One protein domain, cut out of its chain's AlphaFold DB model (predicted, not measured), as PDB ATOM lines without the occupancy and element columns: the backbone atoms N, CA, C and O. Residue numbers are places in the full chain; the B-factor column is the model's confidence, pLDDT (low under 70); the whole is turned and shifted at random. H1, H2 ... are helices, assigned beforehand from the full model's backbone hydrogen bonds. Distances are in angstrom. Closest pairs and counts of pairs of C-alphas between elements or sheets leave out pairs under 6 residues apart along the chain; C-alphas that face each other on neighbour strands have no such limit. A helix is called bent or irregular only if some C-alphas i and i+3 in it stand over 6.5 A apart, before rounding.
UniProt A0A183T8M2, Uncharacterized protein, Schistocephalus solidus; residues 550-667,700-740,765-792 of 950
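This is residues 550 to 667, 700 to 740 and 765 to 792 of the 950 residues of an uncharacterized protein of Schistocephalus solidus (UniProt A0A183T8M2). Two long helices, H1 and H3, run side by side in opposite ways along a rod, and over one half of it H4 and H7 join them in an up-and-down bundle, each helix running against the one before. Residues 734 to 740 of H5 stick out sideways; H2 and residues 610 to 629 lie at one end of the rod, H8 at the other. The printed part has 187 residues with eight named helices, H1 to H8 in order, and no named strand: all helix. It is loose, with a radius of gyration of the C-alphas of 21.6 A, and spans 71 by 33 by 25 A.

H1, residues 562 to 600, begins at C-alpha 562 (212.566, 173.773, 171.486) and measures 56.8 A. H2 is residues 604 to 609. H3, residues 630 to 664, measures 51.0 A, H4, residues 701 to 719, 29.1 A, and H5, residues 726 to 740, 21.2 A. H6 is residues 767 to 773, H7 775 to 784, and H8 789 to 792, ending at C-alpha 792 (214.222, 176.530, 154.807).

H1 touches H4 with residues 562 to 577 alone, the closest C-alphas, Val 566 and Ala 711, 5.4 A apart. H1 touches H3 with residues 580 to 595 alone, closest at Ser 584 and Asn 645, C-alphas 6.8 A apart. H2 is close to H1 but not clearly touching, C-alphas 599 and 607 being 6.1 A apart. H3 touches H7 at a shallow tilt of 11 degrees, C-alphas 654 and 777 closest at 5.3 A. H5 only just touches H3, with 3 pairs of C-alphas within 8 A, closest at Ser 642 and Met 728, 7.4 A. H4 touches H6, C-alphas 719 and 768 closest at 4.0 A, and H8, C-alphas 701 and 789 closest at 7.0 A. H4 is only just irregular: C-alphas 716 and 719 are 6.8 A apart. Every O i to N i+4 pair is within hydrogen-bond range in H3, H5 and H6, against 34 of 35 in H1, 1 of 2 in H2, 13 of 15 in H4 and 5 of 6 in H7; H8 is too short for one.

The two farthest C-alphas, Ala 605 and Gln 792, are 72.1 A apart. Residues 668 to 699 and 741 to 764 are not printed, with C-alpha gaps of 19.2 A and 15.7 A. The link from H2 to H3 is long. Mean pLDDT of the printed part is 81.5; 43 residues are under 70, among them 604 to 628 and 728 to 740.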
ATOM      1  N   SER A 550     231.838 176.704 179.718       86.31
ATOM      2  CA  SER A 550     230.708 176.600 178.786       86.31
ATOM      3  C   SER A 550     229.465 177.278 179.366       86.31
ATOM      4  O   SER A 550     229.114 177.051 180.524       86.31
ATOM      5  N   LEU A 551     228.789 178.103 178.561       88.75
ATOM      6  CA  LEU A 551     227.497 178.712 178.917       88.75
ATOM      7  C   LEU A 551     226.296 177.964 178.319       88.75
ATOM      8  O   LEU A 551     225.160 178.348 178.572       88.75
ATOM      9  N   CYS A 552     226.522 176.940 177.495       86.00
ATOM     10  CA  CYS A 552     225.467 176.195 176.815       86.00
ATOM     11  C   CYS A 552     225.944 174.762 176.577       86.00
ATOM     12  O   CYS A 552     226.963 174.551 175.918       86.00
ATOM     13  N   ASP A 553     225.204 173.795 177.112       79.31
ATOM     14  CA  ASP A 553     225.486 172.379 176.914       79.31
ATOM     15  C   ASP A 553     224.669 171.888 175.720       79.31
ATOM     16  O   ASP A 553     223.441 171.955 175.718       79.31
ATOM     17  N   LEU A 554     225.367 171.452 174.672       75.94
ATOM     18  CA  LEU A 554     224.734 170.934 173.466       75.94
ATOM     19  C   LEU A 554     224.659 169.409 173.552       75.94
ATOM     20  O   LEU A 554     225.697 168.789 173.787       75.94
ATOM     21  N   PRO A 555     223.486 168.804 173.312       71.25
ATOM     22  CA  PRO A 555     223.347 167.355 173.264       71.25
ATOM     23  C   PRO A 555     224.298 166.741 172.231       71.25
ATOM     24  O   PRO A 555     224.469 167.269 171.121       71.25
ATOM     25  N   GLU A 556     224.947 165.639 172.605       66.19
ATOM     26  CA  GLU A 556     225.875 164.922 171.724       66.19
ATOM     27  C   GLU A 556     225.196 163.783 170.953       66.19
ATOM     28  O   GLU A 556     225.553 163.575 169.792       66.19
ATOM     29  N   GLU A 557     224.206 163.112 171.554       63.16
ATOM     30  CA  GLU A 557     223.519 161.941 170.979       63.16
ATOM     31  C   GLU A 557     221.992 162.120 170.855       63.16
ATOM     32  O   GLU A 557     221.430 161.743 169.825       63.16
ATOM     33  N   ASP A 558     221.336 162.742 171.841       72.06
ATOM     34  CA  ASP A 558     219.874 162.895 171.878       72.06
ATOM     35  C   ASP A 558     219.385 164.224 171.279       72.06
ATOM     36  O   ASP A 558     220.007 165.273 171.439       72.06
ATOM     37  N   THR A 559     218.226 164.201 170.617       80.75
ATOM     38  CA  THR A 559     217.544 165.417 170.145       80.75
ATOM     39  C   THR A 559     216.699 166.036 171.246       80.75
ATOM     40  O   THR A 559     215.994 165.316 171.951       80.75
ATOM     41  N   VAL A 560     216.674 167.362 171.314       83.69
ATOM     42  CA  VAL A 560     215.973 168.114 172.357       83.69
ATOM     43  C   VAL A 560     214.822 168.916 171.754       83.69
ATOM     44  O   VAL A 560     214.855 169.315 170.584       83.69
ATOM     45  N   THR A 561     213.768 169.129 172.538       85.38
ATOM     46  CA  THR A 561     212.656 169.992 172.121       85.38
ATOM     47  C   THR A 561     213.040 171.471 172.214       85.38
ATOM     48  O   THR A 561     213.997 171.862 172.879       85.38
ATOM     49  N   VAL A 562     212.289 172.331 171.530       86.44
ATOM     50  CA  VAL A 562     212.566 173.773 171.486       86.44
ATOM     51  C   VAL A 562     212.548 174.409 172.887       86.44
ATOM     52  O   VAL A 562     213.427 175.213 173.206       86.44
ATOM     53  N   ASP A 563     211.596 174.018 173.737       86.19
ATOM     54  CA  ASP A 563     211.461 174.546 175.100       86.19
ATOM     55  C   ASP A 563     212.537 173.996 176.046       86.19
ATOM     56  O   ASP A 563     213.169 174.754 176.787       86.19
ATOM     57  N   GLU A 564     212.818 172.696 175.959       86.75
ATOM     58  CA  GLU A 564     213.842 172.031 176.768       86.75
ATOM     59  C   GLU A 564     215.246 172.586 176.473       86.75
ATOM     60  O   GLU A 564     216.040 172.799 177.390       86.75
ATOM     61  N   PHE A 565     215.544 172.940 175.218       89.38
ATOM     62  CA  PHE A 565     216.807 173.587 174.851       89.38
ATOM     63  C   PHE A 565     217.001 174.942 175.555       89.38
ATOM     64  O   PHE A 565     218.101 175.260 176.032       89.38
ATOM     65  N   VAL A 566     215.939 175.749 175.645       89.25
ATOM     66  CA  VAL A 566     215.976 177.045 176.339       89.25
ATOM     67  C   VAL A 566     216.131 176.841 177.849       89.25
ATOM     68  O   VAL A 566     216.903 177.566 178.480       89.25
ATOM     69  N   GLU A 567     215.461 175.842 178.427       88.62
ATOM     70  CA  GLU A 567     215.542 175.520 179.856       88.62
ATOM     71  C   GLU A 567     216.925 174.992 180.275       88.62
ATOM     72  O   GLU A 567     217.494 175.462 181.272       88.62
ATOM     73  N   ILE A 568     217.514 174.079 179.491       88.12
ATOM     74  CA  ILE A 568     218.885 173.584 179.696       88.12
ATOM     75  C   ILE A 568     219.864 174.756 179.627       88.12
ATOM     76  O   ILE A 568     220.654 174.957 180.552       88.12
ATOM     77  N   THR A 569     219.759 175.591 178.587       89.56
ATOM     78  CA  THR A 569     220.626 176.768 178.431       89.56
ATOM     79  C   THR A 569     220.489 177.719 179.620       89.56
ATOM     80  O   THR A 569     221.493 178.167 180.171       89.56
ATOM     81  N   HIS A 570     219.266 178.002 180.076       91.25
ATOM     82  CA  HIS A 570     219.037 178.842 181.250       91.25
ATOM     83  C   HIS A 570     219.688 178.261 182.511       91.25
ATOM     84  O   HIS A 570     220.393 178.968 183.237       91.25
ATOM     85  N   THR A 571     219.518 176.962 182.750       90.38
ATOM     86  CA  THR A 571     220.093 176.274 183.911       90.38
ATOM     87  C   THR A 571     221.626 176.293 183.890       90.38
ATOM     88  O   THR A 571     222.252 176.586 184.916       90.38
ATOM     89  N   THR A 572     222.243 176.037 182.734       91.38
ATOM     90  CA  THR A 572     223.704 176.079 182.564       91.38
ATOM     91  C   THR A 572     224.245 177.499 182.744       91.38
ATOM     92  O   THR A 572     225.206 177.686 183.494       91.38
ATOM     93  N   VAL A 573     223.589 178.523 182.182       93.06
ATOM     94  CA  VAL A 573     223.983 179.933 182.371       93.06
ATOM     95  C   VAL A 573     223.916 180.347 183.842       93.06
ATOM     96  O   VAL A 573     224.834 181.010 184.323       93.06
ATOM     97  N   VAL A 574     222.882 179.947 184.590       91.25
ATOM     98  CA  VAL A 574     222.770 180.266 186.027       91.25
ATOM     99  C   VAL A 574     223.917 179.641 186.829       91.25
ATOM    100  O   VAL A 574     224.535 180.326 187.650       91.25
ATOM    101  N   LYS A 575     224.252 178.369 186.571       90.75
ATOM    102  CA  LYS A 575     225.392 177.691 187.215       90.75
ATOM    103  C   LYS A 575     226.719 178.365 186.858       90.75
ATOM    104  O   LYS A 575     227.499 178.701 187.754       90.75
ATOM    105  N   ALA A 576     226.944 178.627 185.571       92.19
ATOM    106  CA  ALA A 576     228.150 179.284 185.078       92.19
ATOM    107  C   ALA A 576     228.303 180.702 185.648       92.19
ATOM    108  O   ALA A 576     229.391 181.075 186.073       92.19
ATOM    109  N   LYS A 577     227.216 181.472 185.762       91.19
ATOM    110  CA  LYS A 577     227.200 182.809 186.376       91.19
ATOM    111  C   LYS A 577     227.692 182.789 187.825       91.19
ATOM    112  O   LYS A 577     228.521 183.619 188.199       91.19
ATOM    113  N   ILE A 578     227.234 181.834 188.640       90.94
ATOM    114  CA  ILE A 578     227.697 181.683 190.032       90.94
ATOM    115  C   ILE A 578     229.195 181.351 190.065       90.94
ATOM    116  O   ILE A 578     229.952 181.952 190.834       90.94
ATOM    117  N   GLN A 579     229.635 180.427 189.208       92.44
ATOM    118  CA  GLN A 579     231.035 180.020 189.109       92.44
ATOM    119  C   GLN A 579     231.950 181.170 188.665       92.44
ATOM    120  O   GLN A 579     232.939 181.449 189.344       92.44
ATOM    121  N   LEU A 580     231.598 181.866 187.582       93.06
ATOM    122  CA  LEU A 580     232.352 182.994 187.032       93.06
ATOM    123  C   LEU A 580     232.411 184.167 188.014       93.06
ATOM    124  O   LEU A 580     233.457 184.800 188.151       93.06
ATOM    125  N   ASN A 581     231.331 184.434 188.758       92.62
ATOM    126  CA  ASN A 581     231.343 185.447 189.813       92.62
ATOM    127  C   ASN A 581     232.321 185.076 190.942       92.62
ATOM    128  O   ASN A 581     233.114 185.917 191.366       92.62
ATOM    129  N   ARG A 582     232.324 183.811 191.387       92.62
ATOM    130  CA  ARG A 582     233.270 183.318 192.403       92.62
ATOM    131  C   ARG A 582     234.719 183.393 191.915       92.62
ATOM    132  O   ARG A 582     235.592 183.805 192.675       92.62
ATOM    133  N   GLN A 583     234.975 183.020 190.662       93.88
ATOM    134  CA  GLN A 583     236.302 183.105 190.045       93.88
ATOM    135  C   GLN A 583     236.771 184.562 189.941       93.88
ATOM    136  O   GLN A 583     237.838 184.882 190.456       93.88
ATOM    137  N   SER A 584     235.941 185.464 189.409       93.25
ATOM    138  CA  SER A 584     236.226 186.907 189.329       93.25
ATOM    139  C   SER A 584     236.562 187.513 190.702       93.25
ATOM    140  O   SER A 584     237.537 188.254 190.833       93.25
ATOM    141  N   GLN A 585     235.810 187.162 191.752       91.81
ATOM    142  CA  GLN A 585     236.095 187.604 193.123       91.81
ATOM    143  C   GLN A 585     237.396 187.015 193.680       91.81
ATOM    144  O   GLN A 585     238.158 187.722 194.333       91.81
ATOM    145  N   SER A 586     237.667 185.735 193.412       93.44
ATOM    146  CA  SER A 586     238.913 185.082 193.822       93.44
ATOM    147  C   SER A 586     240.133 185.763 193.200       93.44
ATOM    148  O   SER A 586     241.133 185.974 193.891       93.44
ATOM    149  N   VAL A 587     240.044 186.152 191.923       94.88
ATOM    150  CA  VAL A 587     241.091 186.931 191.252       94.88
ATOM    151  C   VAL A 587     241.231 188.312 191.897       94.88
ATOM    152  O   VAL A 587     242.351 188.726 192.191       94.88
ATOM    153  N   GLU A 588     240.129 189.015 192.180       91.19
ATOM    154  CA  GLU A 588     240.175 190.311 192.876       91.19
ATOM    155  C   GLU A 588     240.907 190.191 194.227       91.19
ATOM    156  O   GLU A 588     241.797 190.991 194.525       91.19
ATOM    157  N   THR A 589     240.605 189.159 195.023       90.69
ATOM    158  CA  THR A 589     241.314 188.876 196.281       90.69
ATOM    159  C   THR A 589     242.793 188.564 196.051       90.69
ATOM    160  O   THR A 589     243.634 189.127 196.744       90.69
ATOM    161  N   ALA A 590     243.139 187.741 195.058       93.44
ATOM    162  CA  ALA A 590     244.532 187.422 194.738       93.44
ATOM    163  C   ALA A 590     245.346 188.666 194.342       93.44
ATOM    164  O   ALA A 590     246.493 188.814 194.761       93.44
ATOM    165  N   VAL A 591     244.743 189.600 193.596       91.75
ATOM    166  CA  VAL A 591     245.365 190.894 193.275       91.75
ATOM    167  C   VAL A 591     245.635 191.694 194.548       91.75
ATOM    168  O   VAL A 591     246.720 192.258 194.694       91.75
ATOM    169  N   TYR A 592     244.686 191.739 195.484       88.69
ATOM    170  CA  TYR A 592     244.889 192.425 196.760       88.69
ATOM    171  C   TYR A 592     245.950 191.748 197.640       88.69
ATOM    172  O   TYR A 592     246.771 192.461 198.214       88.69
ATOM    173  N   ASP A 593     246.006 190.415 197.686       89.75
ATOM    174  CA  ASP A 593     247.051 189.660 198.396       89.75
ATOM    175  C   ASP A 593     248.441 189.937 197.806       89.75
ATOM    176  O   ASP A 593     249.412 190.151 198.536       89.75
ATOM    177  N   MET A 594     248.541 189.983 196.472       90.94
ATOM    178  CA  MET A 594     249.775 190.300 195.753       90.94
ATOM    179  C   MET A 594     250.251 191.720 196.079       90.94
ATOM    180  O   MET A 594     251.415 191.936 196.421       90.94
ATOM    181  N   VAL A 595     249.339 192.693 196.026       87.06
ATOM    182  CA  VAL A 595     249.613 194.086 196.401       87.06
ATOM    183  C   VAL A 595     250.019 194.189 197.874       87.06
ATOM    184  O   VAL A 595     250.956 194.927 198.180       87.06
ATOM    185  N   GLY A 596     249.361 193.450 198.771       86.00
ATOM    186  CA  GLY A 596     249.699 193.374 200.193       86.00
ATOM    187  C   GLY A 596     251.119 192.858 200.414       86.00
ATOM    188  O   GLY A 596     251.934 193.562 201.001       86.00
ATOM    189  N   THR A 597     251.446 191.707 199.822       87.38
ATOM    190  CA  THR A 597     252.777 191.072 199.892       87.38
ATOM    191  C   THR A 597     253.887 192.026 199.446       87.38
ATOM    192  O   THR A 597     254.922 192.167 200.107       87.38
ATOM    193  N   LEU A 598     253.657 192.723 198.330       85.56
ATOM    194  CA  LEU A 598     254.593 193.712 197.816       85.56
ATOM    195  C   LEU A 598     254.704 194.920 198.754       85.56
ATOM    196  O   LEU A 598     255.807 195.366 199.036       85.56
ATOM    197  N   THR A 599     253.587 195.442 199.262       83.00
ATOM    198  CA  THR A 599     253.580 196.656 200.096       83.00
ATOM    199  C   THR A 599     254.224 196.418 201.461       83.00
ATOM    200  O   THR A 599     254.989 197.257 201.925       83.00
ATOM    201  N   GLU A 600     253.981 195.270 202.098       83.12
ATOM    202  CA  GLU A 600     254.561 194.909 203.402       83.12
ATOM    203  C   GLU A 600     256.092 194.875 203.390       83.12
ATOM    204  O   GLU A 600     256.733 195.201 204.392       83.12
ATOM    205  N   SER A 601     256.671 194.551 202.237       78.94
ATOM    206  CA  SER A 601     258.113 194.382 202.065       78.94
ATOM    207  C   SER A 601     258.835 195.662 201.625       78.94
ATOM    208  O   SER A 601     260.063 195.665 201.518       78.94
ATOM    209  N   LEU A 602     258.099 196.752 201.375       79.38
ATOM    210  CA  LEU A 602     258.669 198.057 201.028       79.38
ATOM    211  C   LEU A 602     259.131 198.846 202.271       79.38
ATOM    212  O   LEU A 602     258.636 198.625 203.378       79.38
ATOM    213  N   PRO A 603     260.054 199.810 202.120       72.25
ATOM    214  CA  PRO A 603     260.401 200.747 203.190       72.25
ATOM    215  C   PRO A 603     259.191 201.585 203.653       72.25
ATOM    216  O   PRO A 603     258.346 201.961 202.842       72.25
ATOM    217  N   GLU A 604     259.132 201.964 204.937       66.81
ATOM    218  CA  GLU A 604     258.008 202.732 205.526       66.81
ATOM    219  C   GLU A 604     257.703 204.067 204.813       66.81
ATOM    220  O   GLU A 604     256.548 204.491 204.713       66.81
ATOM    221  N   ALA A 605     258.725 204.709 204.239       62.31
ATOM    222  CA  ALA A 605     258.564 205.920 203.433       62.31
ATOM    223  C   ALA A 605     257.783 205.679 202.123       62.31
ATOM    224  O   ALA A 605     257.048 206.551 201.667       62.31
ATOM    225  N   GLU A 606     257.913 204.494 201.520       67.38
ATOM    226  CA  GLU A 606     257.199 204.124 200.291       67.38
ATOM    227  C   GLU A 606     255.811 203.547 200.606       67.38
ATOM    228  O   GLU A 606     254.848 203.828 199.891       67.38
ATOM    229  N   LYS A 607     255.672 202.835 201.734       69.00
ATOM    230  CA  LYS A 607     254.384 202.351 202.260       69.00
ATOM    231  C   LYS A 607     253.395 203.479 202.538       69.00
ATOM    232  O   LYS A 607     252.227 203.380 202.182       69.00
ATOM    233  N   THR A 608     253.854 204.569 203.150       61.31
ATOM    234  CA  THR A 608     253.000 205.727 203.475       61.31
ATOM    235  C   THR A 608     252.524 206.488 202.232       61.31
ATOM    236  O   THR A 608     251.415 207.026 202.229       61.31
ATOM    237  N   ALA A 609     253.307 206.478 201.147       60.19
ATOM    238  CA  ALA A 609     252.918 207.036 199.848       60.19
ATOM    239  C   ALA A 609     251.947 206.128 199.061       60.19
ATOM    240  O   ALA A 609     251.130 206.610 198.268       60.19
ATOM    241  N   LEU A 610     252.002 204.813 199.292       63.34
ATOM    242  CA  LEU A 610     251.127 203.803 198.699       63.34
ATOM    243  C   LEU A 610     249.915 203.547 199.603       63.34
ATOM    244  O   LEU A 610     249.881 202.589 200.362       63.34
ATOM    245  N   SER A 611     248.876 204.382 199.508       58.84
ATOM    246  CA  SER A 611     247.601 204.104 200.187       58.84
ATOM    247  C   SER A 611     246.619 203.371 199.259       58.84
ATOM    248  O   SER A 611     246.083 203.995 198.328       58.84
ATOM    249  N   PRO A 612     246.287 202.087 199.526       55.03
ATOM    250  CA  PRO A 612     245.250 201.362 198.787       55.03
ATOM    251  C   PRO A 612     243.870 202.016 198.936       55.03
ATOM    252  O   PRO A 612     243.044 201.943 198.029       55.03
ATOM    253  N   ARG A 613     243.628 202.712 200.060       50.69
ATOM    254  CA  ARG A 613     242.352 203.381 200.374       50.69
ATOM    255  C   ARG A 613     242.110 204.652 199.553       50.69
ATOM    256  O   ARG A 613     240.960 204.997 199.308       50.69
ATOM    257  N   LEU A 614     243.170 205.329 199.105       51.19
ATOM    258  CA  LEU A 614     243.080 206.555 198.296       51.19
ATOM    259  C   LEU A 614     243.183 206.285 196.780       51.19
ATOM    260  O   LEU A 614     243.086 207.209 195.967       51.19
ATOM    261  N   GLY A 615     243.337 205.016 196.376       58.28
ATOM    262  CA  GLY A 615     243.458 204.614 194.973       58.28
ATOM    263  C   GLY A 615     244.810 204.974 194.355       58.28
ATOM    264  O   GLY A 615     244.848 205.370 193.188       58.28
ATOM    265  N   PHE A 616     245.889 204.856 195.145       66.06
ATOM    266  CA  PHE A 616     247.278 205.063 194.720       66.06
ATOM    267  C   PHE A 616     247.469 206.402 193.979       66.06
ATOM    268  O   PHE A 616     247.693 206.450 192.767       66.06
ATOM    269  N   VAL A 617     247.327 207.512 194.703       62.78
ATOM    270  CA  VAL A 617     247.429 208.868 194.141       62.78
ATOM    271  C   VAL A 617     248.819 209.105 193.536       62.78
ATOM    272  O   VAL A 617     249.838 208.710 194.102       62.78
ATOM    273  N   CYS A 618     248.855 209.732 192.357       65.38
ATOM    274  CA  CYS A 618     250.096 210.076 191.665       65.38
ATOM    275  C   CYS A 618     250.882 211.113 192.479       65.38
ATOM    276  O   CYS A 618     250.373 212.200 192.748       65.38
ATOM    277  N   THR A 619     252.137 210.811 192.809       60.69
ATOM    278  CA  THR A 619     253.016 211.705 193.582       60.69
ATOM    279  C   THR A 619     253.437 212.963 192.814       60.69
ATOM    280  O   THR A 619     253.844 213.942 193.427       60.69
ATOM    281  N   ALA A 620     253.291 212.980 191.483       58.00
ATOM    282  CA  ALA A 620     253.673 214.110 190.629       58.00
ATOM    283  C   ALA A 620     252.606 215.222 190.514       58.00
ATOM    284  O   ALA A 620     252.812 216.181 189.774       58.00
ATOM    285  N   GLY A 621     251.441 215.092 191.168       54.53
ATOM    286  CA  GLY A 621     250.414 216.148 191.234       54.53
ATOM    287  C   GLY A 621     249.737 216.547 189.907       54.53
ATOM    288  O   GLY A 621     248.952 217.492 189.883       54.53
ATOM    289  N   LYS A 622     250.007 215.857 188.789       53.78
ATOM    290  CA  LYS A 622     249.416 216.156 187.469       53.78
ATOM    291  C   LYS A 622     248.010 215.549 187.327       53.78
ATOM    292  O   LYS A 622     247.755 214.450 187.814       53.78
ATOM    293  N   LYS A 623     247.115 216.225 186.581       52.53
ATOM    294  CA  LYS A 623     245.772 215.711 186.204       52.53
ATOM    295  C   LYS A 623     245.835 214.372 185.445       52.53
ATOM    296  O   LYS A 623     244.881 213.604 185.485       52.53
ATOM    297  N   GLN A 624     246.954 214.093 184.771       57.78
ATOM    298  CA  GLN A 624     247.237 212.829 184.086       57.78
ATOM    299  C   GLN A 624     248.233 211.982 184.891       57.78
ATOM    300  O   GLN A 624     249.177 212.501 185.490       57.78
ATOM    301  N   ARG A 625     248.025 210.659 184.894       63.44
ATOM    302  CA  ARG A 625     248.904 209.691 185.570       63.44
ATOM    303  C   ARG A 625     250.265 209.661 184.873       63.44
ATOM    304  O   ARG A 625     250.319 209.520 183.655       63.44
ATOM    305  N   CYS A 626     251.356 209.788 185.628       69.19
ATOM    306  CA  CYS A 626     252.701 209.697 185.058       69.19
ATOM    307  C   CYS A 626     253.120 208.231 184.851       69.19
ATOM    308  O   CYS A 626     252.581 207.332 185.494       69.19
ATOM    309  N   GLN A 627     254.073 207.978 183.952       68.19
ATOM    310  CA  GLN A 627     254.564 206.619 183.677       68.19
ATOM    311  C   GLN A 627     255.653 206.146 184.656       68.19
ATOM    312  O   GLN A 627     256.022 204.973 184.621       68.19
ATOM    313  N   GLU A 628     256.141 207.038 185.519       67.44
ATOM    314  CA  GLU A 628     257.364 206.846 186.309       67.44
ATOM    315  C   GLU A 628     257.099 206.558 187.796       67.44
ATOM    316  O   GLU A 628     257.932 205.946 188.455       67.44
ATOM    317  N   CYS A 629     255.947 206.964 188.348       77.19
ATOM    318  CA  CYS A 629     255.691 206.819 189.783       77.19
ATOM    319  C   CYS A 629     255.267 205.398 190.183       77.19
ATOM    320  O   CYS A 629     254.468 204.761 189.491       77.19
ATOM    321  N   LEU A 630     255.706 204.935 191.359       77.38
ATOM    322  CA  LEU A 630     255.350 203.611 191.884       77.38
ATOM    323  C   LEU A 630     253.824 203.455 192.047       77.38
ATOM    324  O   LEU A 630     253.246 202.500 191.537       77.38
ATOM    325  N   SER A 631     253.131 204.451 192.611       76.88
ATOM    326  CA  SER A 631     251.658 204.474 192.710       76.88
ATOM    327  C   SER A 631     250.955 204.331 191.350       76.88
ATOM    328  O   SER A 631     249.872 203.755 191.235       76.88
ATOM    329  N   CYS A 632     251.568 204.846 190.288       77.12
ATOM    330  CA  CYS A 632     251.065 204.780 188.924       77.12
ATOM    331  C   CYS A 632     251.269 203.374 188.339       77.12
ATOM    332  O   CYS A 632     250.372 202.870 187.668       77.12
ATOM    333  N   ALA A 633     252.399 202.729 188.649       81.81
ATOM    334  CA  ALA A 633     252.697 201.352 188.257       81.81
ATOM    335  C   ALA A 633     251.729 200.342 188.898       81.81
ATOM    336  O   ALA A 633     251.134 199.545 188.177       81.81
ATOM    337  N   TYR A 634     251.478 200.434 190.211       83.62
ATOM    338  CA  TYR A 634     250.488 199.581 190.894       83.62
ATOM    339  C   TYR A 634     249.084 199.749 190.309       83.62
ATOM    340  O   TYR A 634     248.381 198.775 190.056       83.62
ATOM    341  N   ASN A 635     248.679 200.991 190.047       79.69
ATOM    342  CA  ASN A 635     247.404 201.259 189.394       79.69
ATOM    343  C   ASN A 635     247.314 200.673 187.985       79.69
ATOM    344  O   ASN A 635     246.281 200.114 187.639       79.69
ATOM    345  N   ALA A 636     248.359 200.844 187.170       83.19
ATOM    346  CA  ALA A 636     248.389 200.316 185.812       83.19
ATOM    347  C   ALA A 636     248.281 198.786 185.826       83.19
ATOM    348  O   ALA A 636     247.481 198.242 185.072       83.19
ATOM    349  N   MET A 637     248.994 198.124 186.744       88.62
ATOM    350  CA  MET A 637     248.918 196.680 186.959       88.62
ATOM    351  C   MET A 637     247.495 196.236 187.334       88.62
ATOM    352  O   MET A 637     246.917 195.401 186.645       88.62
ATOM    353  N   ILE A 638     246.892 196.822 188.377       86.31
ATOM    354  CA  ILE A 638     245.526 196.470 188.812       86.31
ATOM    355  C   ILE A 638     244.515 196.732 187.689       86.31
ATOM    356  O   ILE A 638     243.627 195.915 187.448       86.31
ATOM    357  N   TYR A 639     244.657 197.851 186.975       83.88
ATOM    358  CA  TYR A 639     243.798 198.179 185.845       83.88
ATOM    359  C   TYR A 639     243.918 197.142 184.723       83.88
ATOM    360  O   TYR A 639     242.897 196.620 184.284       83.88
ATOM    361  N   GLN A 640     245.134 196.788 184.303       87.56
ATOM    362  CA  GLN A 640     245.359 195.785 183.259       87.56
ATOM    363  C   GLN A 640     244.805 194.414 183.655       87.56
ATOM    364  O   GLN A 640     244.094 193.808 182.860       87.56
ATOM    365  N   ILE A 641     245.027 193.964 184.892       89.44
ATOM    366  CA  ILE A 641     244.463 192.695 185.379       89.44
ATOM    367  C   ILE A 641     242.924 192.749 185.392       89.44
ATOM    368  O   ILE A 641     242.262 191.804 184.973       89.44
ATOM    369  N   SER A 642     242.327 193.880 185.785       88.31
ATOM    370  CA  SER A 642     240.867 194.048 185.756       88.31
ATOM    371  C   SER A 642     240.276 194.080 184.336       88.31
ATOM    372  O   SER A 642     239.154 193.613 184.120       88.31
ATOM    373  N   GLN A 643     241.024 194.593 183.351       87.62
ATOM    374  CA  GLN A 643     240.642 194.507 181.939       87.62
ATOM    375  C   GLN A 643     240.692 193.057 181.463       87.62
ATOM    376  O   GLN A 643     239.706 192.578 180.916       87.62
ATOM    377  N   ARG A 644     241.753 192.315 181.802       91.06
ATOM    378  CA  ARG A 644     241.864 190.887 181.468       91.06
ATOM    379  C   ARG A 644     240.734 190.035 182.043       91.06
ATOM    380  O   ARG A 644     240.245 189.146 181.357       91.06
ATOM    381  N   ASN A 645     240.255 190.349 183.247       91.62
ATOM    382  CA  ASN A 645     239.052 189.724 183.803       91.62
ATOM    383  C   ASN A 645     237.819 189.948 182.910       91.62
ATOM    384  O   ASN A 645     237.021 189.041 182.688       91.62
ATOM    385  N   THR A 646     237.672 191.162 182.376       89.19
ATOM    386  CA  THR A 646     236.580 191.506 181.455       89.19
ATOM    387  C   THR A 646     236.749 190.782 180.115       89.19
ATOM    388  O   THR A 646     235.785 190.214 179.604       89.19
ATOM    389  N   ASP A 647     237.973 190.724 179.588       91.12
ATOM    390  CA  ASP A 647     238.299 190.017 178.345       91.12
ATOM    391  C   ASP A 647     238.059 188.504 178.451       91.12
ATOM    392  O   ASP A 647     237.583 187.893 177.491       91.12
ATOM    393  N   ALA A 648     238.328 187.898 179.612       93.06
ATOM    394  CA  ALA A 648     238.048 186.487 179.878       93.06
ATOM    395  C   ALA A 648     236.540 186.192 179.817       93.06
ATOM    396  O   ALA A 648     236.115 185.252 179.144       93.06
ATOM    397  N   LEU A 649     235.709 187.046 180.431       92.81
ATOM    398  CA  LEU A 649     234.246 186.935 180.356       92.81
ATOM    399  C   LEU A 649     233.732 187.112 178.920       92.81
ATOM    400  O   LEU A 649     232.915 186.321 178.452       92.81
ATOM    401  N   ILE A 650     234.250 188.106 178.190       92.06
ATOM    402  CA  ILE A 650     233.924 188.321 176.772       92.06
ATOM    403  C   ILE A 650     234.326 187.101 175.936       92.06
ATOM    404  O   ILE A 650     233.589 186.694 175.035       92.06
ATOM    405  N   THR A 651     235.488 186.514 176.219       93.00
ATOM    406  CA  THR A 651     236.004 185.339 175.511       93.00
ATOM    407  C   THR A 651     235.142 184.112 175.778       93.00
ATOM    408  O   THR A 651     234.756 183.462 174.811       93.00
ATOM    409  N   CYS A 652     234.742 183.865 177.026       94.38
ATOM    410  CA  CYS A 652     233.785 182.822 177.407       94.38
ATOM    411  C   CYS A 652     232.458 182.940 176.635       94.38
ATOM    412  O   CYS A 652     232.029 181.993 175.964       94.38
ATOM    413  N   THR A 653     231.843 184.131 176.632       92.44
ATOM    414  CA  THR A 653     230.602 184.376 175.880       92.44
ATOM    415  C   THR A 653     230.806 184.173 174.380       92.44
ATOM    416  O   THR A 653     230.018 183.494 173.724       92.44
ATOM    417  N   ARG A 654     231.889 184.722 173.819       93.38
ATOM    418  CA  ARG A 654     232.202 184.609 172.390       93.38
ATOM    419  C   ARG A 654     232.432 183.159 171.965       93.38
ATOM    420  O   ARG A 654     231.918 182.770 170.920       93.38
ATOM    421  N   LEU A 655     233.217 182.392 172.721       91.62
ATOM    422  CA  LEU A 655     233.540 180.999 172.409       91.62
ATOM    423  C   LEU A 655     232.291 180.121 172.486       91.62
ATOM    424  O   LEU A 655     232.053 179.358 171.553       91.62
ATOM    425  N   THR A 656     231.443 180.306 173.501       92.12
ATOM    426  CA  THR A 656     230.185 179.551 173.603       92.12
ATOM    427  C   THR A 656     229.250 179.848 172.424       92.12
ATOM    428  O   THR A 656     228.761 178.926 171.773       92.12
ATOM    429  N   LEU A 657     229.049 181.124 172.073       91.38
ATOM    430  CA  LEU A 657     228.226 181.495 170.912       91.38
ATOM    431  C   LEU A 657     228.816 180.967 169.594       91.38
ATOM    432  O   LEU A 657     228.082 180.543 168.705       91.38
ATOM    433  N   GLN A 658     230.144 180.963 169.465       89.94
ATOM    434  CA  GLN A 658     230.825 180.407 168.300       89.94
ATOM    435  C   GLN A 658     230.645 178.882 168.206       89.94
ATOM    436  O   GLN A 658     230.447 178.372 167.102       89.94
ATOM    437  N   MET A 659     230.683 178.158 169.330       87.56
ATOM    438  CA  MET A 659     230.391 176.720 169.381       87.56
ATOM    439  C   MET A 659     228.948 176.430 168.962       87.56
ATOM    440  O   MET A 659     228.740 175.601 168.074       87.56
ATOM    441  N   LEU A 660     227.980 177.167 169.519       88.25
ATOM    442  CA  LEU A 660     226.567 177.075 169.142       88.25
ATOM    443  C   LEU A 660     226.386 177.304 167.638       88.25
ATOM    444  O   LEU A 660     225.783 176.489 166.944       88.25
ATOM    445  N   ARG A 661     226.999 178.363 167.103       87.50
ATOM    446  CA  ARG A 661     226.941 178.683 165.673       87.50
ATOM    447  C   ARG A 661     227.502 177.555 164.812       87.50
ATOM    448  O   ARG A 661     226.870 177.164 163.838       87.50
ATOM    449  N   ASN A 662     228.680 177.037 165.153       85.69
ATOM    450  CA  ASN A 662     229.325 175.979 164.376       85.69
ATOM    451  C   ASN A 662     228.504 174.675 164.384       85.69
ATOM    452  O   ASN A 662     228.510 173.945 163.391       85.69
ATOM    453  N   ARG A 663     227.795 174.383 165.482       81.44
ATOM    454  CA  ARG A 663     226.899 173.220 165.578       81.44
ATOM    455  C   ARG A 663     225.630 173.412 164.743       81.44
ATOM    456  O   ARG A 663     225.271 172.494 164.018       81.44
ATOM    457  N   LEU A 664     225.027 174.602 164.752       82.94
ATOM    458  CA  LEU A 664     223.808 174.891 163.984       82.94
ATOM    459  C   LEU A 664     224.046 175.075 162.474       82.94
ATOM    460  O   LEU A 664     223.195 174.706 161.681       82.94
ATOM    461  N   GLN A 665     225.198 175.604 162.052       78.62
ATOM    462  CA  GLN A 665     225.508 175.874 160.635       78.62
ATOM    463  C   GLN A 665     226.223 174.715 159.912       78.62
ATOM    464  O   GLN A 665     226.743 174.897 158.811       78.62
ATOM    465  N   SER A 666     226.305 173.527 160.519       67.44
ATOM    466  CA  SER A 666     226.896 172.356 159.860       67.44
ATOM    467  C   SER A 666     225.966 171.876 158.736       67.44
ATOM    468  O   SER A 666     224.984 171.189 158.993       67.44
ATOM    469  N   SER A 667     226.255 172.271 157.493       54.69
ATOM    470  CA  SER A 667     225.471 171.878 156.317       54.69
ATOM    471  C   SER A 667     225.657 170.388 156.020       54.69
ATOM    472  O   SER A 667     226.773 169.929 155.767       54.69
ATOM    473  N   SER A 700     207.429 175.250 164.129       89.25
ATOM    474  CA  SER A 700     207.861 175.850 162.859       89.25
ATOM    475  C   SER A 700     209.343 176.251 162.893       89.25
ATOM    476  O   SER A 700     209.937 176.426 163.960       89.25
ATOM    477  N   LEU A 701     209.963 176.460 161.727       88.06
ATOM    478  CA  LEU A 701     211.348 176.957 161.664       88.06
ATOM    479  C   LEU A 701     211.510 178.332 162.337       88.06
ATOM    480  O   LEU A 701     212.571 178.619 162.897       88.06
ATOM    481  N   GLU A 702     210.464 179.161 162.324       88.75
ATOM    482  CA  GLU A 702     210.437 180.445 163.031       88.75
ATOM    483  C   GLU A 702     210.445 180.251 164.551       88.75
ATOM    484  O   GLU A 702     211.167 180.963 165.253       88.75
ATOM    485  N   ASP A 703     209.728 179.248 165.062       90.19
ATOM    486  CA  ASP A 703     209.720 178.905 166.488       90.19
ATOM    487  C   ASP A 703     211.099 178.415 166.950       90.19
ATOM    488  O   ASP A 703     211.609 178.864 167.982       90.19
ATOM    489  N   VAL A 704     211.757 177.564 166.151       90.00
ATOM    490  CA  VAL A 704     213.129 177.097 166.425       90.00
ATOM    491  C   VAL A 704     214.108 178.277 166.413       90.00
ATOM    492  O   VAL A 704     214.911 178.434 167.336       90.00
ATOM    493  N   GLN A 705     214.028 179.161 165.411       90.75
ATOM    494  CA  GLN A 705     214.874 180.359 165.332       90.75
ATOM    495  C   GLN A 705     214.605 181.334 166.493       90.75
ATOM    496  O   GLN A 705     215.539 181.949 167.024       90.75
ATOM    497  N   SER A 706     213.350 181.462 166.925       91.25
ATOM    498  CA  SER A 706     212.940 182.257 168.087       91.25
ATOM    499  C   SER A 706     213.538 181.697 169.378       91.25
ATOM    500  O   SER A 706     214.088 182.452 170.180       91.25
ATOM    501  N   ALA A 707     213.541 180.378 169.559       90.44
ATOM    502  CA  ALA A 707     214.160 179.741 170.717       90.44
ATOM    503  C   ALA A 707     215.684 179.858 170.739       90.44
ATOM    504  O   ALA A 707     216.247 180.180 171.785       90.44
ATOM    505  N   VAL A 708     216.357 179.709 169.591       90.88
ATOM    506  CA  VAL A 708     217.795 180.010 169.475       90.88
ATOM    507  C   VAL A 708     218.060 181.468 169.862       90.88
ATOM    508  O   VAL A 708     218.981 181.750 170.627       90.88
ATOM    509  N   SER A 709     217.216 182.401 169.414       92.00
ATOM    510  CA  SER A 709     217.342 183.824 169.757       92.00
ATOM    511  C   SER A 709     217.136 184.079 171.257       92.00
ATOM    512  O   SER A 709     217.903 184.833 171.862       92.00
ATOM    513  N   LYS A 710     216.158 183.414 171.890       91.62
ATOM    514  CA  LYS A 710     215.946 183.449 173.348       91.62
ATOM    515  C   LYS A 710     217.151 182.880 174.102       91.62
ATOM    516  O   LYS A 710     217.635 183.521 175.031       91.62
ATOM    517  N   ALA A 711     217.692 181.739 173.674       91.50
ATOM    518  CA  ALA A 711     218.884 181.134 174.270       91.50
ATOM    519  C   ALA A 711     220.105 182.068 174.180       91.50
ATOM    520  O   ALA A 711     220.807 182.271 175.171       91.50
ATOM    521  N   VAL A 712     220.315 182.724 173.033       92.56
ATOM    522  CA  VAL A 712     221.368 183.740 172.866       92.56
ATOM    523  C   VAL A 712     221.165 184.914 173.826       92.56
ATOM    524  O   VAL A 712     222.129 185.349 174.455       92.56
ATOM    525  N   GLN A 713     219.936 185.412 173.992       91.06
ATOM    526  CA  GLN A 713     219.649 186.471 174.965       91.06
ATOM    527  C   GLN A 713     219.977 186.034 176.396       91.06
ATOM    528  O   GLN A 713     220.639 186.782 177.111       91.06
ATOM    529  N   VAL A 714     219.598 184.816 176.795       91.12
ATOM    530  CA  VAL A 714     219.923 184.256 178.116       91.12
ATOM    531  C   VAL A 714     221.440 184.165 178.323       91.12
ATOM    532  O   VAL A 714     221.939 184.607 179.357       91.12
ATOM    533  N   ILE A 715     222.198 183.705 177.322       91.69
ATOM    534  CA  ILE A 715     223.672 183.672 177.365       91.69
ATOM    535  C   ILE A 715     224.259 185.083 177.539       91.69
ATOM    536  O   ILE A 715     225.183 185.277 178.328       91.69
ATOM    537  N   LEU A 716     223.718 186.095 176.850       89.44
ATOM    538  CA  LEU A 716     224.161 187.490 176.990       89.44
ATOM    539  C   LEU A 716     223.832 188.089 178.369       89.44
ATOM    540  O   LEU A 716     224.547 188.977 178.839       89.44
ATOM    541  N   MET A 717     222.793 187.588 179.043       87.38
ATOM    542  CA  MET A 717     222.464 187.953 180.425       87.38
ATOM    543  C   MET A 717     223.439 187.357 181.455       87.38
ATOM    544  O   MET A 717     223.351 187.713 182.627       87.38
ATOM    545  N   MET A 718     224.409 186.516 181.064       87.25
ATOM    546  CA  MET A 718     225.415 185.957 181.985       87.25
ATOM    547  C   MET A 718     226.152 187.041 182.787       87.25
ATOM    548  O   MET A 718     226.425 186.858 183.972       87.25
ATOM    549  N   GLY A 719     226.432 188.188 182.158       82.50
ATOM    550  CA  GLY A 719     227.122 189.307 182.803       82.50
ATOM    551  C   GLY A 719     226.287 190.059 183.842       82.50
ATOM    552  O   GLY A 719     226.840 190.866 184.593       82.50
ATOM    553  N   ASP A 720     224.971 189.836 183.887       81.50
ATOM    554  CA  ASP A 720     224.124 190.350 184.959       81.50
ATOM    555  C   ASP A 720     224.458 189.593 186.253       81.50
ATOM    556  O   ASP A 720     224.625 188.383 186.232       81.50
ATOM    557  N   GLY A 721     224.586 190.270 187.392       73.56
ATOM    558  CA  GLY A 721     224.922 189.647 188.684       73.56
ATOM    559  C   GLY A 721     226.390 189.251 188.922       73.56
ATOM    560  O   GLY A 721     226.708 188.846 190.039       73.56
ATOM    561  N   ILE A 722     227.299 189.415 187.951       84.06
ATOM    562  CA  ILE A 722     228.747 189.364 188.229       84.06
ATOM    563  C   ILE A 722     229.177 190.689 188.860       84.06
ATOM    564  O   ILE A 722     228.928 191.770 188.320       84.06
ATOM    565  N   HIS A 723     229.845 190.619 190.010       80.50
ATOM    566  CA  HIS A 723     230.294 191.816 190.707       80.50
ATOM    567  C   HIS A 723     231.409 192.543 189.946       80.50
ATOM    568  O   HIS A 723     232.482 191.998 189.688       80.50
ATOM    569  N   THR A 724     231.185 193.828 189.660       79.06
ATOM    570  CA  THR A 724     232.245 194.729 189.203       79.06
ATOM    571  C   THR A 724     233.213 194.999 190.349       79.06
ATOM    572  O   THR A 724     232.797 195.453 191.420       79.06
ATOM    573  N   TRP A 725     234.505 194.775 190.105       84.62
ATOM    574  CA  TRP A 725     235.558 194.966 191.102       84.62
ATOM    575  C   TRP A 725     235.517 196.368 191.712       84.62
ATOM    576  O   TRP A 725     235.257 197.368 191.025       84.62
ATOM    577  N   ARG A 726     235.837 196.460 193.006       75.88
ATOM    578  CA  ARG A 726     235.783 197.717 193.773       75.88
ATOM    579  C   ARG A 726     236.639 198.801 193.129       75.88
ATOM    580  O   ARG A 726     236.204 199.949 193.023       75.88
ATOM    581  N   TYR A 727     237.822 198.420 192.648       72.75
ATOM    582  CA  TYR A 727     238.739 199.313 191.946       72.75
ATOM    583  C   TYR A 727     238.109 199.933 190.690       72.75
ATOM    584  O   TYR A 727     238.117 201.156 190.533       72.75
ATOM    585  N   MET A 728     237.512 199.116 189.814       68.12
ATOM    586  CA  MET A 728     236.878 199.599 188.582       68.12
ATOM    587  C   MET A 728     235.688 200.509 188.875       68.12
ATOM    588  O   MET A 728     235.556 201.563 188.252       68.12
ATOM    589  N   ARG A 729     234.867 200.160 189.872       69.94
ATOM    590  CA  ARG A 729     233.742 200.998 190.301       69.94
ATOM    591  C   ARG A 729     234.211 202.387 190.740       69.94
ATOM    592  O   ARG A 729     233.642 203.390 190.321       69.94
ATOM    593  N   GLN A 730     235.277 202.456 191.538       69.38
ATOM    594  CA  GLN A 730     235.852 203.727 191.981       69.38
ATOM    595  C   GLN A 730     236.462 204.538 190.828       69.38
ATOM    596  O   GLN A 730     236.342 205.761 190.827       69.38
ATOM    597  N   GLN A 731     237.099 203.894 189.842       68.12
ATOM    598  CA  GLN A 731     237.630 204.588 188.661       68.12
ATOM    599  C   GLN A 731     236.516 205.161 187.778       68.12
ATOM    600  O   GLN A 731     236.589 206.324 187.391       68.12
ATOM    601  N   GLN A 732     235.469 204.380 187.498       67.19
ATOM    602  CA  GLN A 732     234.341 204.829 186.677       67.19
ATOM    603  C   GLN A 732     233.612 206.018 187.316       67.19
ATOM    604  O   GLN A 732     233.341 207.004 186.637       67.19
ATOM    605  N   LEU A 733     233.384 205.965 188.634       66.62
ATOM    606  CA  LEU A 733     232.805 207.081 189.387       66.62
ATOM    607  C   LEU A 733     233.691 208.333 189.315       66.62
ATOM    608  O   LEU A 733     233.180 209.425 189.089       66.62
ATOM    609  N   LYS A 734     235.020 208.193 189.436       68.44
ATOM    610  CA  LYS A 734     235.958 209.324 189.310       68.44
ATOM    611  C   LYS A 734     235.903 209.979 187.926       68.44
ATOM    612  O   LYS A 734     235.879 211.204 187.856       68.44
ATOM    613  N   VAL A 735     235.863 209.191 186.850       65.81
ATOM    614  CA  VAL A 735     235.775 209.709 185.471       65.81
ATOM    615  C   VAL A 735     234.436 210.416 185.239       65.81
ATOM    616  O   VAL A 735     234.427 211.553 184.782       65.81
ATOM    617  N   GLN A 736     233.317 209.817 185.656       63.28
ATOM    618  CA  GLN A 736     231.990 210.431 185.513       63.28
ATOM    619  C   GLN A 736     231.842 211.727 186.325       63.28
ATOM    620  O   GLN A 736     231.219 212.682 185.865       63.28
ATOM    621  N   MET A 737     232.441 211.800 187.518       63.69
ATOM    622  CA  MET A 737     232.485 213.039 188.303       63.69
ATOM    623  C   MET A 737     233.316 214.130 187.613       63.69
ATOM    624  O   MET A 737     232.947 215.301 187.677       63.69
ATOM    625  N   GLN A 738     234.409 213.770 186.931       64.81
ATOM    626  CA  GLN A 738     235.225 214.714 186.158       64.81
ATOM    627  C   GLN A 738     234.504 215.208 184.895       64.81
ATOM    628  O   GLN A 738     234.555 216.401 184.595       64.81
ATOM    629  N   GLU A 739     233.785 214.327 184.196       60.50
ATOM    630  CA  GLU A 739     232.953 214.675 183.037       60.50
ATOM    631  C   GLU A 739     231.791 215.603 183.441       60.50
ATOM    632  O   GLU A 739     231.590 216.645 182.818       60.50
ATOM    633  N   MET A 740     231.089 215.323 184.546       57.22
ATOM    634  CA  MET A 740     230.026 216.204 185.066       57.22
ATOM    635  C   MET A 740     230.547 217.560 185.567       57.22
ATOM    636  O   MET A 740     229.893 218.587 185.368       57.22
ATOM    637  N   LYS A 765     228.818 201.485 184.718       66.44
ATOM    638  CA  LYS A 765     228.422 200.630 183.581       66.44
ATOM    639  C   LYS A 765     228.483 199.164 184.030       66.44
ATOM    640  O   LYS A 765     229.529 198.717 184.504       66.44
ATOM    641  N   SER A 766     227.378 198.430 183.893       75.81
ATOM    642  CA  SER A 766     227.335 197.005 184.233       75.81
ATOM    643  C   SER A 766     228.228 196.196 183.284       75.81
ATOM    644  O   SER A 766     228.340 196.519 182.100       75.81
ATOM    645  N   LEU A 767     228.862 195.134 183.797       79.62
ATOM    646  CA  LEU A 767     229.666 194.199 182.992       79.62
ATOM    647  C   LEU A 767     228.844 193.601 181.841       79.62
ATOM    648  O   LEU A 767     229.333 193.501 180.720       79.62
ATOM    649  N   GLN A 768     227.567 193.317 182.096       82.44
ATOM    650  CA  GLN A 768     226.572 192.928 181.097       82.44
ATOM    651  C   GLN A 768     226.568 193.851 179.870       82.44
ATOM    652  O   GLN A 768     226.701 193.382 178.742       82.44
ATOM    653  N   LYS A 769     226.470 195.171 180.079       83.94
ATOM    654  CA  LYS A 769     226.431 196.143 178.982       83.94
ATOM    655  C   LYS A 769     227.724 196.119 178.162       83.94
ATOM    656  O   LYS A 769     227.669 196.170 176.940       83.94
ATOM    657  N   VAL A 770     228.871 195.969 178.827       85.62
ATOM    658  CA  VAL A 770     230.183 195.872 178.165       85.62
ATOM    659  C   VAL A 770     230.285 194.614 177.294       85.62
ATOM    660  O   VAL A 770     230.766 194.699 176.166       85.62
ATOM    661  N   ILE A 771     229.803 193.466 177.779       86.94
ATOM    662  CA  ILE A 771     229.813 192.202 177.025       86.94
ATOM    663  C   ILE A 771     228.883 192.292 175.807       86.94
ATOM    664  O   ILE A 771     229.280 191.913 174.704       86.94
ATOM    665  N   MET A 772     227.672 192.831 175.986       85.56
ATOM    666  CA  MET A 772     226.679 192.968 174.913       85.56
ATOM    667  C   MET A 772     227.128 193.919 173.797       85.56
ATOM    668  O   MET A 772     226.883 193.646 172.627       85.56
ATOM    669  N   GLU A 773     227.798 195.023 174.137       87.75
ATOM    670  CA  GLU A 773     228.290 196.011 173.165       87.75
ATOM    671  C   GLU A 773     229.582 195.560 172.457       87.75
ATOM    672  O   GLU A 773     230.019 196.188 171.486       87.75
ATOM    673  N   HIS A 774     230.218 194.470 172.905       91.69
ATOM    674  CA  HIS A 774     231.496 194.041 172.354       91.69
ATOM    675  C   HIS A 774     231.356 193.527 170.909       91.69
ATOM    676  O   HIS A 774     230.648 192.558 170.623       91.69
ATOM    677  N   LYS A 775     232.121 194.123 169.983       90.38
ATOM    678  CA  LYS A 775     232.060 193.846 168.533       90.38
ATOM    679  C   LYS A 775     232.163 192.356 168.185       90.38
ATOM    680  O   LYS A 775     231.477 191.886 167.278       90.38
ATOM    681  N   ALA A 776     233.022 191.606 168.880       89.06
ATOM    682  CA  ALA A 776     233.207 190.181 168.599       89.06
ATOM    683  C   ALA A 776     232.005 189.324 169.030       89.06
ATOM    684  O   ALA A 776     231.736 188.314 168.384       89.06
ATOM    685  N   VAL A 777     231.285 189.734 170.080       91.94
ATOM    686  CA  VAL A 777     230.064 189.068 170.558       91.94
ATOM    687  C   VAL A 777     228.912 189.388 169.610       91.94
ATOM    688  O   VAL A 777     228.291 188.469 169.082       91.94
ATOM    689  N   LEU A 778     228.717 190.670 169.275       90.44
ATOM    690  CA  LEU A 778     227.697 191.117 168.317       90.44
ATOM    691  C   LEU A 778     227.794 190.389 166.970       90.44
ATOM    692  O   LEU A 778     226.778 189.974 166.418       90.44
ATOM    693  N   LYS A 779     229.013 190.159 166.462       90.81
ATOM    694  CA  LYS A 779     229.229 189.394 165.224       90.81
ATOM    695  C   LYS A 779     228.684 187.959 165.308       90.81
ATOM    696  O   LYS A 779     228.150 187.469 164.316       90.81
ATOM    697  N   GLN A 780     228.823 187.284 166.454       90.62
ATOM    698  CA  GLN A 780     228.269 185.935 166.639       90.62
ATOM    699  C   GLN A 780     226.744 185.969 166.770       90.62
ATOM    700  O   GLN A 780     226.073 185.156 166.146       90.62
ATOM    701  N   VAL A 781     226.199 186.946 167.506       91.38
ATOM    702  CA  VAL A 781     224.747 187.131 167.684       91.38
ATOM    703  C   VAL A 781     224.046 187.337 166.338       91.38
ATOM    704  O   VAL A 781     223.101 186.622 166.025       91.38
ATOM    705  N   VAL A 782     224.552 188.252 165.502       89.50
ATOM    706  CA  VAL A 782     223.987 188.507 164.162       89.50
ATOM    707  C   VAL A 782     223.990 187.240 163.306       89.50
ATOM    708  O   VAL A 782     223.014 186.960 162.624       89.50
ATOM    709  N   SER A 783     225.060 186.444 163.376       87.62
ATOM    710  CA  SER A 783     225.158 185.192 162.622       87.62
ATOM    711  C   SER A 783     224.222 184.086 163.126       87.62
ATOM    712  O   SER A 783     223.893 183.190 162.353       87.62
ATOM    713  N   LEU A 784     223.851 184.093 164.408       88.94
ATOM    714  CA  LEU A 784     222.963 183.095 165.013       88.94
ATOM    715  C   LEU A 784     221.482 183.392 164.741       88.94
ATOM    716  O   LEU A 784     220.695 182.455 164.602       88.94
ATOM    717  N   ASN A 785     221.118 184.669 164.592       86.44
ATOM    718  CA  ASN A 785     219.744 185.104 164.303       86.44
ATOM    719  C   ASN A 785     219.206 184.633 162.940       86.44
ATOM    720  O   ASN A 785     218.004 184.693 162.716       86.44
ATOM    721  N   SER A 786     220.074 184.171 162.039       84.31
ATOM    722  CA  SER A 786     219.701 183.622 160.730       84.31
ATOM    723  C   SER A 786     220.220 182.195 160.530       84.31
ATOM    724  O   SER A 786     220.458 181.781 159.399       84.31
ATOM    725  N   SER A 787     220.511 181.468 161.613       84.31
ATOM    726  CA  SER A 787     221.173 180.157 161.533       84.31
ATOM    727  C   SER A 787     220.238 179.029 161.096       84.31
ATOM    728  O   SER A 787     220.695 178.115 160.418       84.31
ATOM    729  N   ILE A 788     218.948 179.115 161.428       86.38
ATOM    730  CA  ILE A 788     217.941 178.105 161.081       86.38
ATOM    731  C   ILE A 788     217.307 178.392 159.719       86.38
ATOM    732  O   ILE A 788     217.065 177.461 158.955       86.38
ATOM    733  N   SER A 789     217.120 179.667 159.362       83.44
ATOM    734  CA  SER A 789     216.517 180.076 158.081       83.44
ATOM    735  C   SER A 789     217.264 179.544 156.851       83.44
ATOM    736  O   SER A 789     216.670 179.395 155.791       83.44
ATOM    737  N   VAL A 790     218.555 179.216 156.985       85.50
ATOM    738  CA  VAL A 790     219.362 178.614 155.908       85.50
ATOM    739  C   VAL A 790     218.810 177.254 155.462       85.50
ATOM    740  O   VAL A 790     218.949 176.910 154.295       85.50
ATOM    741  N   PHE A 791     218.152 176.505 156.352       85.25
ATOM    742  CA  PHE A 791     217.603 175.177 156.050       85.25
ATOM    743  C   PHE A 791     216.174 175.216 155.498       85.25
ATOM    744  O   PHE A 791     215.583 174.164 155.271       85.25
ATOM    745  N   GLN A 792     215.601 176.402 155.274       87.19
ATOM    746  CA  GLN A 792     214.222 176.530 154.807       87.19
ATOM    747  C   GLN A 792     213.996 175.811 153.468       87.19
ATOM    748  O   GLN A 792     213.071 175.014 153.356       87.19
TER     749      GLN A 792